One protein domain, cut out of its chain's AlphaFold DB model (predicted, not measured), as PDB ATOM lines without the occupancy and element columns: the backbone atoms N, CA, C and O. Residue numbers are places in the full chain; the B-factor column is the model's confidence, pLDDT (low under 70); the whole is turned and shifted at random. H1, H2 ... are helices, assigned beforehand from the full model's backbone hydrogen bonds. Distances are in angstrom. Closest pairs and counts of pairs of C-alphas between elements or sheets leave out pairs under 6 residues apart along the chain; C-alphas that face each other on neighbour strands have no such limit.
ATOM      1  N   ALA A 125      27.384  34.239  71.246       75.00
ATOM      2  CA  ALA A 125      28.310  33.125  71.415       75.00
ATOM      3  C   ALA A 125      29.338  33.378  72.534       75.00
ATOM      4  O   ALA A 125      29.508  32.534  73.412       75.00
ATOM      5  N   GLU A 126      29.960  34.560  72.582       71.50
ATOM      6  CA  GLU A 126      30.896  34.928  73.658       71.50
ATOM      7  C   GLU A 126      30.227  34.998  75.034       71.50
ATOM      8  O   GLU A 126      30.830  34.627  76.044       71.50
ATOM      9  N   ARG A 127      28.977  35.478  75.100       72.69
ATOM     10  CA  ARG A 127      28.207  35.512  76.353       72.69
ATOM     11  C   ARG A 127      27.905  34.101  76.850       72.69
ATOM     12  O   ARG A 127      28.118  33.827  78.028       72.69
ATOM     13  N   GLN A 128      27.476  33.212  75.958       73.56
ATOM     14  CA  GLN A 128      27.222  31.807  76.279       73.56
ATOM     15  C   GLN A 128      28.499  31.058  76.672       73.56
ATOM     16  O   GLN A 128      28.470  30.271  77.614       73.56
ATOM     17  N   ALA A 129      29.621  31.300  75.989       74.12
ATOM     18  CA  ALA A 129      30.915  30.730  76.360       74.12
ATOM     19  C   ALA A 129      31.319  31.190  77.768       74.12
ATOM     20  O   ALA A 129      31.540  30.369  78.649       74.12
ATOM     21  N   ARG A 130      31.267  32.502  78.035       75.31
ATOM     22  CA  ARG A 130      31.575  33.052  79.362       75.31
ATOM     23  C   ARG A 130      30.686  32.480  80.468       75.31
ATOM     24  O   ARG A 130      31.188  32.242  81.561       75.31
ATOM     25  N   LEU A 131      29.391  32.296  80.212       77.06
ATOM     26  CA  LEU A 131      28.478  31.681  81.178       77.06
ATOM     27  C   LEU A 131      28.853  30.226  81.459       77.06
ATOM     28  O   LEU A 131      28.920  29.856  82.626       77.06
ATOM     29  N   ARG A 132      29.164  29.438  80.422       77.94
ATOM     30  CA  ARG A 132      29.667  28.065  80.583       77.94
ATOM     31  C   ARG A 132      30.929  28.027  81.436       77.94
ATOM     32  O   ARG A 132      30.971  27.298  82.413       77.94
ATOM     33  N   ASP A 133      31.893  28.903  81.164       76.88
ATOM     34  CA  ASP A 133      33.118  28.983  81.963       76.88
ATOM     35  C   ASP A 133      32.861  29.355  83.430       76.88
ATOM     36  O   ASP A 133      33.518  28.835  84.329       76.88
ATOM     37  N   ILE A 134      31.906  30.253  83.693       76.25
ATOM     38  CA  ILE A 134      31.508  30.610  85.060       76.25
ATOM     39  C   ILE A 134      30.869  29.408  85.761       76.25
ATOM     40  O   ILE A 134      31.238  29.113  86.896       76.25
ATOM     41  N   ILE A 135      29.945  28.713  85.094       76.31
ATOM     42  CA  ILE A 135      29.279  27.515  85.621       76.31
ATOM     43  C   ILE A 135      30.320  26.436  85.931       76.31
ATOM     44  O   ILE A 135      30.363  25.928  87.050       76.31
ATOM     45  N   ASP A 136      31.227  26.166  84.998       78.94
ATOM     46  CA  ASP A 136      32.285  25.175  85.162       78.94
ATOM     47  C   ASP A 136      33.218  25.507  86.329       78.94
ATOM     48  O   ASP A 136      33.693  24.608  87.018       78.94
ATOM     49  N   VAL A 137      33.505  26.788  86.562       80.88
ATOM     50  CA  VAL A 137      34.336  27.236  87.691       80.88
ATOM     51  C   VAL A 137      33.595  27.132  89.012       80.88
ATOM     52  O   VAL A 137      34.224  26.819  90.016       80.88
ATOM     53  N   LEU A 138      32.285  27.377  89.031       75.94
ATOM     54  CA  LEU A 138      31.463  27.188  90.225       75.94
ATOM     55  C   LEU A 138      31.379  25.706  90.607       75.94
ATOM     56  O   LEU A 138      31.515  25.387  91.785       75.94
ATOM     57  N   ILE A 139      31.234  24.816  89.619       82.81
ATOM     58  CA  ILE A 139      31.207  23.362  89.826       82.81
ATOM     59  C   ILE A 139      32.585  22.854  90.265       82.81
ATOM     60  O   ILE A 139      32.705  22.169  91.278       82.81
ATOM     61  N   SER A 140      33.654  23.216  89.549       85.25
ATOM     62  CA  SER A 140      35.011  22.731  89.835       85.25
ATOM     63  C   SER A 140      35.799  23.649  90.776       85.25
ATOM     64  O   SER A 140      37.032  23.675  90.719       85.25
ATOM     65  N   ARG A 141      35.116  24.443  91.612       82.69
ATOM     66  CA  ARG A 141      35.734  25.522  92.398       82.69
ATOM     67  C   ARG A 141      36.843  25.017  93.310       82.69
ATOM     68  O   ARG A 141      37.946  25.554  93.269       82.69
ATOM     69  N   ASN A 142      36.567  23.960  94.070       82.56
ATOM     70  CA  ASN A 142      37.517  23.394  95.030       82.56
ATOM     71  C   ASN A 142      38.802  22.920  94.332       82.56
ATOM     72  O   ASN A 142      39.897  23.253  94.771       82.56
ATOM     73  N   ALA A 143      38.676  22.245  93.185       84.81
ATOM     74  CA  ALA A 143      39.821  21.770  92.409       84.81
ATOM     75  C   ALA A 143      40.661  22.917  91.812       84.81
ATOM     76  O   ALA A 143      41.882  22.805  91.701       84.81
ATOM     77  N   ILE A 144      40.033  24.031  91.416       82.81
ATOM     78  CA  ILE A 144      40.759  25.208  90.909       82.81
ATOM     79  C   ILE A 144      41.451  25.939  92.060       82.81
ATOM     80  O   ILE A 144      42.611  26.315  91.917       82.81
ATOM     81  N   GLU A 145      40.780  26.119  93.198       81.69
ATOM     82  CA  GLU A 145      41.383  26.738  94.383       81.69
ATOM     83  C   GLU A 145      42.578  25.914  94.896       81.69
ATOM     84  O   GLU A 145      43.597  26.491  95.263       81.69
ATOM     85  N   GLU A 146      42.525  24.580  94.831       82.94
ATOM     86  CA  GLU A 146      43.689  23.726  95.105       82.94
ATOM     87  C   GLU A 146      44.839  23.939  94.117       82.94
ATOM     88  O   GLU A 146      45.994  24.009  94.531       82.94
ATOM     89  N   LYS A 147      44.553  24.073  92.815       83.62
ATOM     90  CA  LYS A 147      45.587  24.381  91.814       83.62
ATOM     91  C   LYS A 147      46.222  25.747  92.064       83.62
ATOM     92  O   LYS A 147      47.439  25.861  92.007       83.62
ATOM     93  N   VAL A 148      45.426  26.752  92.426       83.19
ATOM     94  CA  VAL A 148      45.928  28.079  92.817       83.19
ATOM     95  C   VAL A 148      46.835  27.983  94.050       83.19
ATOM     96  O   VAL A 148      47.922  28.552  94.038       83.19
ATOM     97  N   ARG A 149      46.452  27.202  95.070       79.69
ATOM     98  CA  ARG A 149      47.286  26.946  96.266       79.69
ATOM     99  C   ARG A 149      48.576  26.178  95.969       79.69
ATOM    100  O   ARG A 149      49.520  26.268  96.743       79.69
ATOM    101  N   LYS A 150      48.611  25.379  94.898       77.50
ATOM    102  CA  LYS A 150      49.829  24.689  94.443       77.50
ATOM    103  C   LYS A 150      50.757  25.622  93.667       77.50
ATOM    104  O   LYS A 150      51.968  25.463  93.749       77.50
ATOM    105  N   CYS A 151      50.197  26.573  92.921       69.31
ATOM    106  CA  CYS A 151      50.963  27.542  92.139       69.31
ATOM    107  C   CYS A 151      51.506  28.706  92.982       69.31
ATOM    108  O   CYS A 151      52.520  29.286  92.610       69.31
ATOM    109  N   GLU A 152      50.867  29.047  94.105       63.06
ATOM    110  CA  GLU A 152      51.320  30.112  95.005       63.06
ATOM    111  C   GLU A 152      51.047  29.781  96.480       63.06
ATOM    112  O   GLU A 152      50.072  29.106  96.805       63.06
ATOM    113  N   ASN A 153      51.826  30.369  97.400       60.28
ATOM    114  CA  ASN A 153      51.563  30.387  98.852       60.28
ATOM    115  C   ASN A 153      50.320  31.237  99.229       60.28
ATOM    116  O   ASN A 153      50.293  31.941 100.237       60.28
ATOM    117  N   VAL A 154      49.257  31.176  98.426       63.78
ATOM    118  CA  VAL A 154      47.981  31.858  98.652       63.78
ATOM    119  C   VAL A 154      47.115  30.991  99.544       63.78
ATOM    120  O   VAL A 154      46.182  30.323  99.100       63.78
ATOM    121  N   ARG A 155      47.452  30.959 100.831       60.72
ATOM    122  CA  ARG A 155      46.657  30.208 101.809       60.72
ATOM    123  C   ARG A 155      45.388  30.962 102.230       60.72
ATOM    124  O   ARG A 155      44.396  30.315 102.550       60.72
ATOM    125  N   ASP A 156      45.358  32.292 102.061       69.56
ATOM    126  CA  ASP A 156      44.348  33.134 102.725       69.56
ATOM    127  C   ASP A 156      43.541  34.075 101.807       69.56
ATOM    128  O   ASP A 156      42.684  34.813 102.294       69.56
ATOM    129  N   PHE A 157      43.764  34.072 100.486       76.94
ATOM    130  CA  PHE A 157      43.043  34.967  99.568       76.94
ATOM    131  C   PHE A 157      42.020  34.223  98.703       76.94
ATOM    132  O   PHE A 157      42.339  33.251  98.018       76.94
ATOM    133  N   ARG A 158      40.771  34.712  98.692       80.25
ATOM    134  CA  ARG A 158      39.696  34.182  97.840       80.25
ATOM    135  C   ARG A 158      39.546  35.020  96.576       80.25
ATOM    136  O   ARG A 158      39.133  36.177  96.630       80.25
ATOM    137  N   PHE A 159      39.830  34.413  95.430       81.31
ATOM    138  CA  PHE A 159      39.671  35.057  94.130       81.31
ATOM    139  C   PHE A 159      38.206  35.100  93.676       81.31
ATOM    140  O   PHE A 159      37.395  34.232  94.004       81.31
ATOM    141  N   SER A 160      37.869  36.118  92.880       82.69
ATOM    142  CA  SER A 160      36.550  36.214  92.247       82.69
ATOM    143  C   SER A 160      36.340  35.083  91.233       82.69
ATOM    144  O   SER A 160      37.295  34.631  90.598       82.69
ATOM    145  N   VAL A 161      35.085  34.681  91.007       79.56
ATOM    146  CA  VAL A 161      34.735  33.636  90.025       79.56
ATOM    147  C   VAL A 161      35.247  33.993  88.626       79.56
ATOM    148  O   VAL A 161      35.754  33.134  87.916       79.56
ATOM    149  N   GLY A 162      35.203  35.274  88.246       77.06
ATOM    150  CA  GLY A 162      35.747  35.735  86.966       77.06
ATOM    151  C   GLY A 162      37.269  35.586  86.867       77.06
ATOM    152  O   GLY A 162      37.781  35.182  85.825       77.06
ATOM    153  N   THR A 163      37.998  35.869  87.950       82.31
ATOM    154  CA  THR A 163      39.453  35.660  88.012       82.31
ATOM    155  C   THR A 163      39.797  34.174  87.950       82.31
ATOM    156  O   THR A 163      40.664  33.799  87.169       82.31
ATOM    157  N   LEU A 164      39.071  33.327  88.688       81.44
ATOM    158  CA  LEU A 164      39.243  31.872  88.657       81.44
ATOM    159  C   LEU A 164      38.917  31.277  87.281       81.44
ATOM    160  O   LEU A 164      39.638  30.403  86.817       81.44
ATOM    161  N   ALA A 165      37.889  31.785  86.595       81.75
ATOM    162  CA  ALA A 165      37.569  31.384  85.225       81.75
ATOM    163  C   ALA A 165      38.684  31.744  84.249       81.75
ATOM    164  O   ALA A 165      39.050  30.947  83.391       81.75
ATOM    165  N   THR A 166      39.266  32.931  84.411       82.69
ATOM    166  CA  THR A 166      40.370  33.371  83.558       82.69
ATOM    167  C   THR A 166      41.620  32.532  83.832       82.69
ATOM    168  O   THR A 166      42.223  32.037  82.889       82.69
ATOM    169  N   PHE A 167      41.936  32.283  85.107       85.62
ATOM    170  CA  PHE A 167      43.038  31.415  85.528       85.62
ATOM    171  C   PHE A 167      42.855  29.969  85.055       85.62
ATOM    172  O   PHE A 167      43.801  29.373  84.569       85.62
ATOM    173  N   LYS A 168      41.646  29.399  85.122       85.06
ATOM    174  CA  LYS A 168      41.375  28.042  84.618       85.06
ATOM    175  C   LYS A 168      41.657  27.926  83.117       85.06
ATOM    176  O   LYS A 168      42.148  26.895  82.677       85.06
ATOM    177  N   ARG A 169      41.337  28.964  82.338       82.56
ATOM    178  CA  ARG A 169      41.572  28.966  80.887       82.56
ATOM    179  C   ARG A 169      43.044  29.139  80.527       82.56
ATOM    180  O   ARG A 169      43.505  28.498  79.595       82.56
ATOM    181  N   THR A 170      43.756  30.028  81.217       84.00
ATOM    182  CA  THR A 170      45.143  30.375  80.864       84.00
ATOM    183  C   THR A 170      46.182  29.549  81.612       84.00
ATOM    184  O   THR A 170      47.308  29.441  81.145       84.00
ATOM    185  N   MET A 171      45.823  29.001  82.778       84.00
ATOM    186  CA  MET A 171      46.734  28.432  83.782       84.00
ATOM    187  C   MET A 171      47.913  29.357  84.125       84.00
ATOM    188  O   MET A 171      48.951  28.913  84.604       84.00
ATOM    189  N   ASP A 172      47.743  30.661  83.893       83.19
ATOM    190  CA  ASP A 172      48.789  31.663  84.038       83.19
ATOM    191  C   ASP A 172      48.630  32.412  85.361       83.19
ATOM    192  O   ASP A 172      47.635  33.112  85.595       83.19
ATOM    193  N   VAL A 173      49.655  32.311  86.204       81.94
ATOM    194  CA  VAL A 173      49.733  32.959  87.516       81.94
ATOM    195  C   VAL A 173      49.668  34.486  87.393       81.94
ATOM    196  O   VAL A 173      49.084  35.145  88.256       81.94
ATOM    197  N   GLN A 174      50.133  35.083  86.286       82.88
ATOM    198  CA  GLN A 174      50.005  36.533  86.080       82.88
ATOM    199  C   GLN A 174      48.544  37.001  86.068       82.88
ATOM    200  O   GLN A 174      48.243  38.141  86.430       82.88
ATOM    201  N   THR A 175      47.610  36.116  85.712       83.62
ATOM    202  CA  THR A 175      46.169  36.391  85.759       83.62
ATOM    203  C   THR A 175      45.693  36.681  87.185       83.62
ATOM    204  O   THR A 175      44.825  37.539  87.378       83.62
ATOM    205  N   LEU A 176      46.286  36.025  88.188       82.88
ATOM    206  CA  LEU A 176      45.978  36.254  89.599       82.88
ATOM    207  C   LEU A 176      46.442  37.648  90.027       82.88
ATOM    208  O   LEU A 176      45.660  38.413  90.592       82.88
ATOM    209  N   TYR A 177      47.661  38.042  89.652       82.56
ATOM    210  CA  TYR A 177      48.203  39.368  89.959       82.56
ATOM    211  C   TYR A 177      47.509  40.526  89.227       82.56
ATOM    212  O   TYR A 177      47.566  41.672  89.677       82.56
ATOM    213  N   ARG A 178      46.786  40.268  88.132       80.44
ATOM    214  CA  ARG A 178      45.913  41.287  87.519       80.44
ATOM    215  C   ARG A 178      44.728  41.651  88.420       80.44
ATOM    216  O   ARG A 178      44.173  42.745  88.279       80.44
ATOM    217  N   CYS A 179      44.361  40.797  89.379       81.25
ATOM    218  CA  CYS A 179      43.335  41.101  90.368       81.25
ATOM    219  C   CYS A 179      43.805  42.225  91.305       81.25
ATOM    220  O   CYS A 179      44.760  42.087  92.070       81.25
ATOM    221  N   LEU A 180      43.115  43.368  91.262       76.50
ATOM    222  CA  LEU A 180      43.465  44.535  92.073       76.50
ATOM    223  C   LEU A 180      43.326  44.262  93.579       76.50
ATOM    224  O   LEU A 180      44.164  44.717  94.352       76.50
ATOM    225  N   ALA A 181      42.319  43.481  93.977       78.31
ATOM    226  CA  ALA A 181      42.129  43.063  95.364       78.31
ATOM    227  C   ALA A 181      43.282  42.171  95.855       78.31
ATOM    228  O   ALA A 181      43.774  42.373  96.962       78.31
ATOM    229  N   TYR A 182      43.781  41.263  95.010       82.19
ATOM    230  CA  TYR A 182      44.918  40.409  95.359       82.19
ATOM    231  C   TYR A 182      46.217  41.211  95.506       82.19
ATOM    232  O   TYR A 182      46.947  41.044  96.475       82.19
ATOM    233  N   ARG A 183      46.474  42.179  94.615       80.50
ATOM    234  CA  ARG A 183      47.637  43.075  94.760       80.50
ATOM    235  C   ARG A 183      47.580  43.924  96.023       80.50
ATOM    236  O   ARG A 183      48.611  44.131  96.652       80.50
ATOM    237  N   LYS A 184      46.397  44.424  96.395       79.31
ATOM    238  CA  LYS A 184      46.212  45.130  97.673       79.31
ATOM    239  C   LYS A 184      46.493  44.205  98.859       79.31
ATOM    240  O   LYS A 184      47.192  44.615  99.776       79.31
ATOM    241  N   HIS A 185      46.018  42.960  98.796       81.06
ATOM    242  CA  HIS A 185      46.278  41.948  99.819       81.06
ATOM    243  C   HIS A 185      47.776  41.645  99.985       81.06
ATOM    244  O   HIS A 185      48.264  41.606 101.109       81.06
ATOM    245  N   LEU A 186      48.521  41.507  98.883       81.75
ATOM    246  CA  LEU A 186      49.974  41.303  98.929       81.75
ATOM    247  C   LEU A 186      50.712  42.503  99.536       81.75
ATOM    248  O   LEU A 186      51.546  42.317 100.418       81.75
ATOM    249  N   ARG A 187      50.351  43.734  99.141       80.38
ATOM    250  CA  ARG A 187      50.949  44.956  99.708       80.38
ATOM    251  C   ARG A 187      50.706  45.087 101.208       80.38
ATOM    252  O   ARG A 187      51.628  45.443 101.928       80.38
ATOM    253  N   ALA A 188      49.499  44.770 101.677       77.06
ATOM    254  CA  ALA A 188      49.172  44.795 103.104       77.06
ATOM    255  C   ALA A 188      50.006  43.792 103.924       77.06
ATOM    256  O   ALA A 188      50.179  43.975 105.122       77.06
ATOM    257  N   ARG A 189      50.549  42.750 103.280       77.12
ATOM    258  CA  ARG A 189      51.447  41.758 103.889       77.12
ATOM    259  C   ARG A 189      52.933  42.047 103.638       77.12
ATOM    260  O   ARG A 189      53.759  41.173 103.867       77.12
ATOM    261  N   GLY A 190      53.273  43.232 103.125       74.38
ATOM    262  CA  GLY A 190      54.656  43.606 102.809       74.38
ATOM    263  C   GLY A 190      55.258  42.859 101.612       74.38
ATOM    264  O   GLY A 190      56.460  42.944 101.380       74.38
TER     265      GLY A 190
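Overview. This is residues 125 to 190 of the 395 residues of an uncharacterized protein of Ancylostoma caninum (UniProt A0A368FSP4). Two helices, H1 and H2, meet near their ends at about a right angle as an L, and a third, H3, packs on H1 from inside that corner. The very short H4 packs on H3, and beyond it H5 makes the far end of the domain, with H1 at the other end of the longest axis. The printed part has 66 residues with five named helices, H1 to H5 in order along the chain, and no named strand; its class is all helix. It is compact by its radius of gyration of the C-alphas, 12.2 A, yet its spans are 42 by 21 by 16 A.

Arrangement. Start at H1, residues 125 to 139, and pass Ser 140 into H2, residues 141 to 151. The two are close but not clearly touching: their closest C-alphas, those of Val 137 and Ile 144, are 7.5 A apart, and their lines are about perpendicular at 83 degrees. Next comes H3, residues 161 to 170, the hub, which touches three other helices. H1 touches it with residues 133 to 138 alone, closest at the C-alphas of Val 137 and Ala 165, 5.8 A, and their lines are about perpendicular at 78 degrees. H2 and H3 only just touch, with 3 pairs of C-alphas within 8 A; the closest are those of Ile 144 and Lys 168, 6.9 A. These two run the same way at a steep tilt of 59 degrees. Then look at H4, residues 174 to 177, which touches H3 with the C-alphas of Phe 167 and Thr 175 closest, 5.9 A. H5, residues 180 to 188, is close to H4 but not clearly touching, its closest pair being the C-alphas of Tyr 177 and Arg 183, 6.1 A. H5 is apart from H1, H2 and H3. In H1, H2, H3 and H5 every O i to N i+4 pair is within hydrogen-bond range; H4 is too short for such a pair, and its one O i to N i+3 pair is within range.

Along the chain. Find C-alpha 125 at (28.310, 33.125, 71.415); from there H1 runs 21.0 A to C-alpha 139. H2 covers 15.4 A from C-alpha 141 to C-alpha 151. H3 begins at C-alpha 161, (34.735, 33.636, 90.025), and runs 14.2 A. H4 measures 5.1 A, and H5 runs 12.4 A to C-alpha 188 at (49.172, 44.795, 103.104).

Size, cuts and confidence. The two C-alphas farthest apart are those of Ala 125 and Gly 190, 42.3 A. The printed part has no cut. The link from H2 to H3, 9 residues, is short, and the other three are tight. The mean pLDDT of the printed part is 78.7; look for values under 70 at residues 151 to 156, of which 151 belongs to H2.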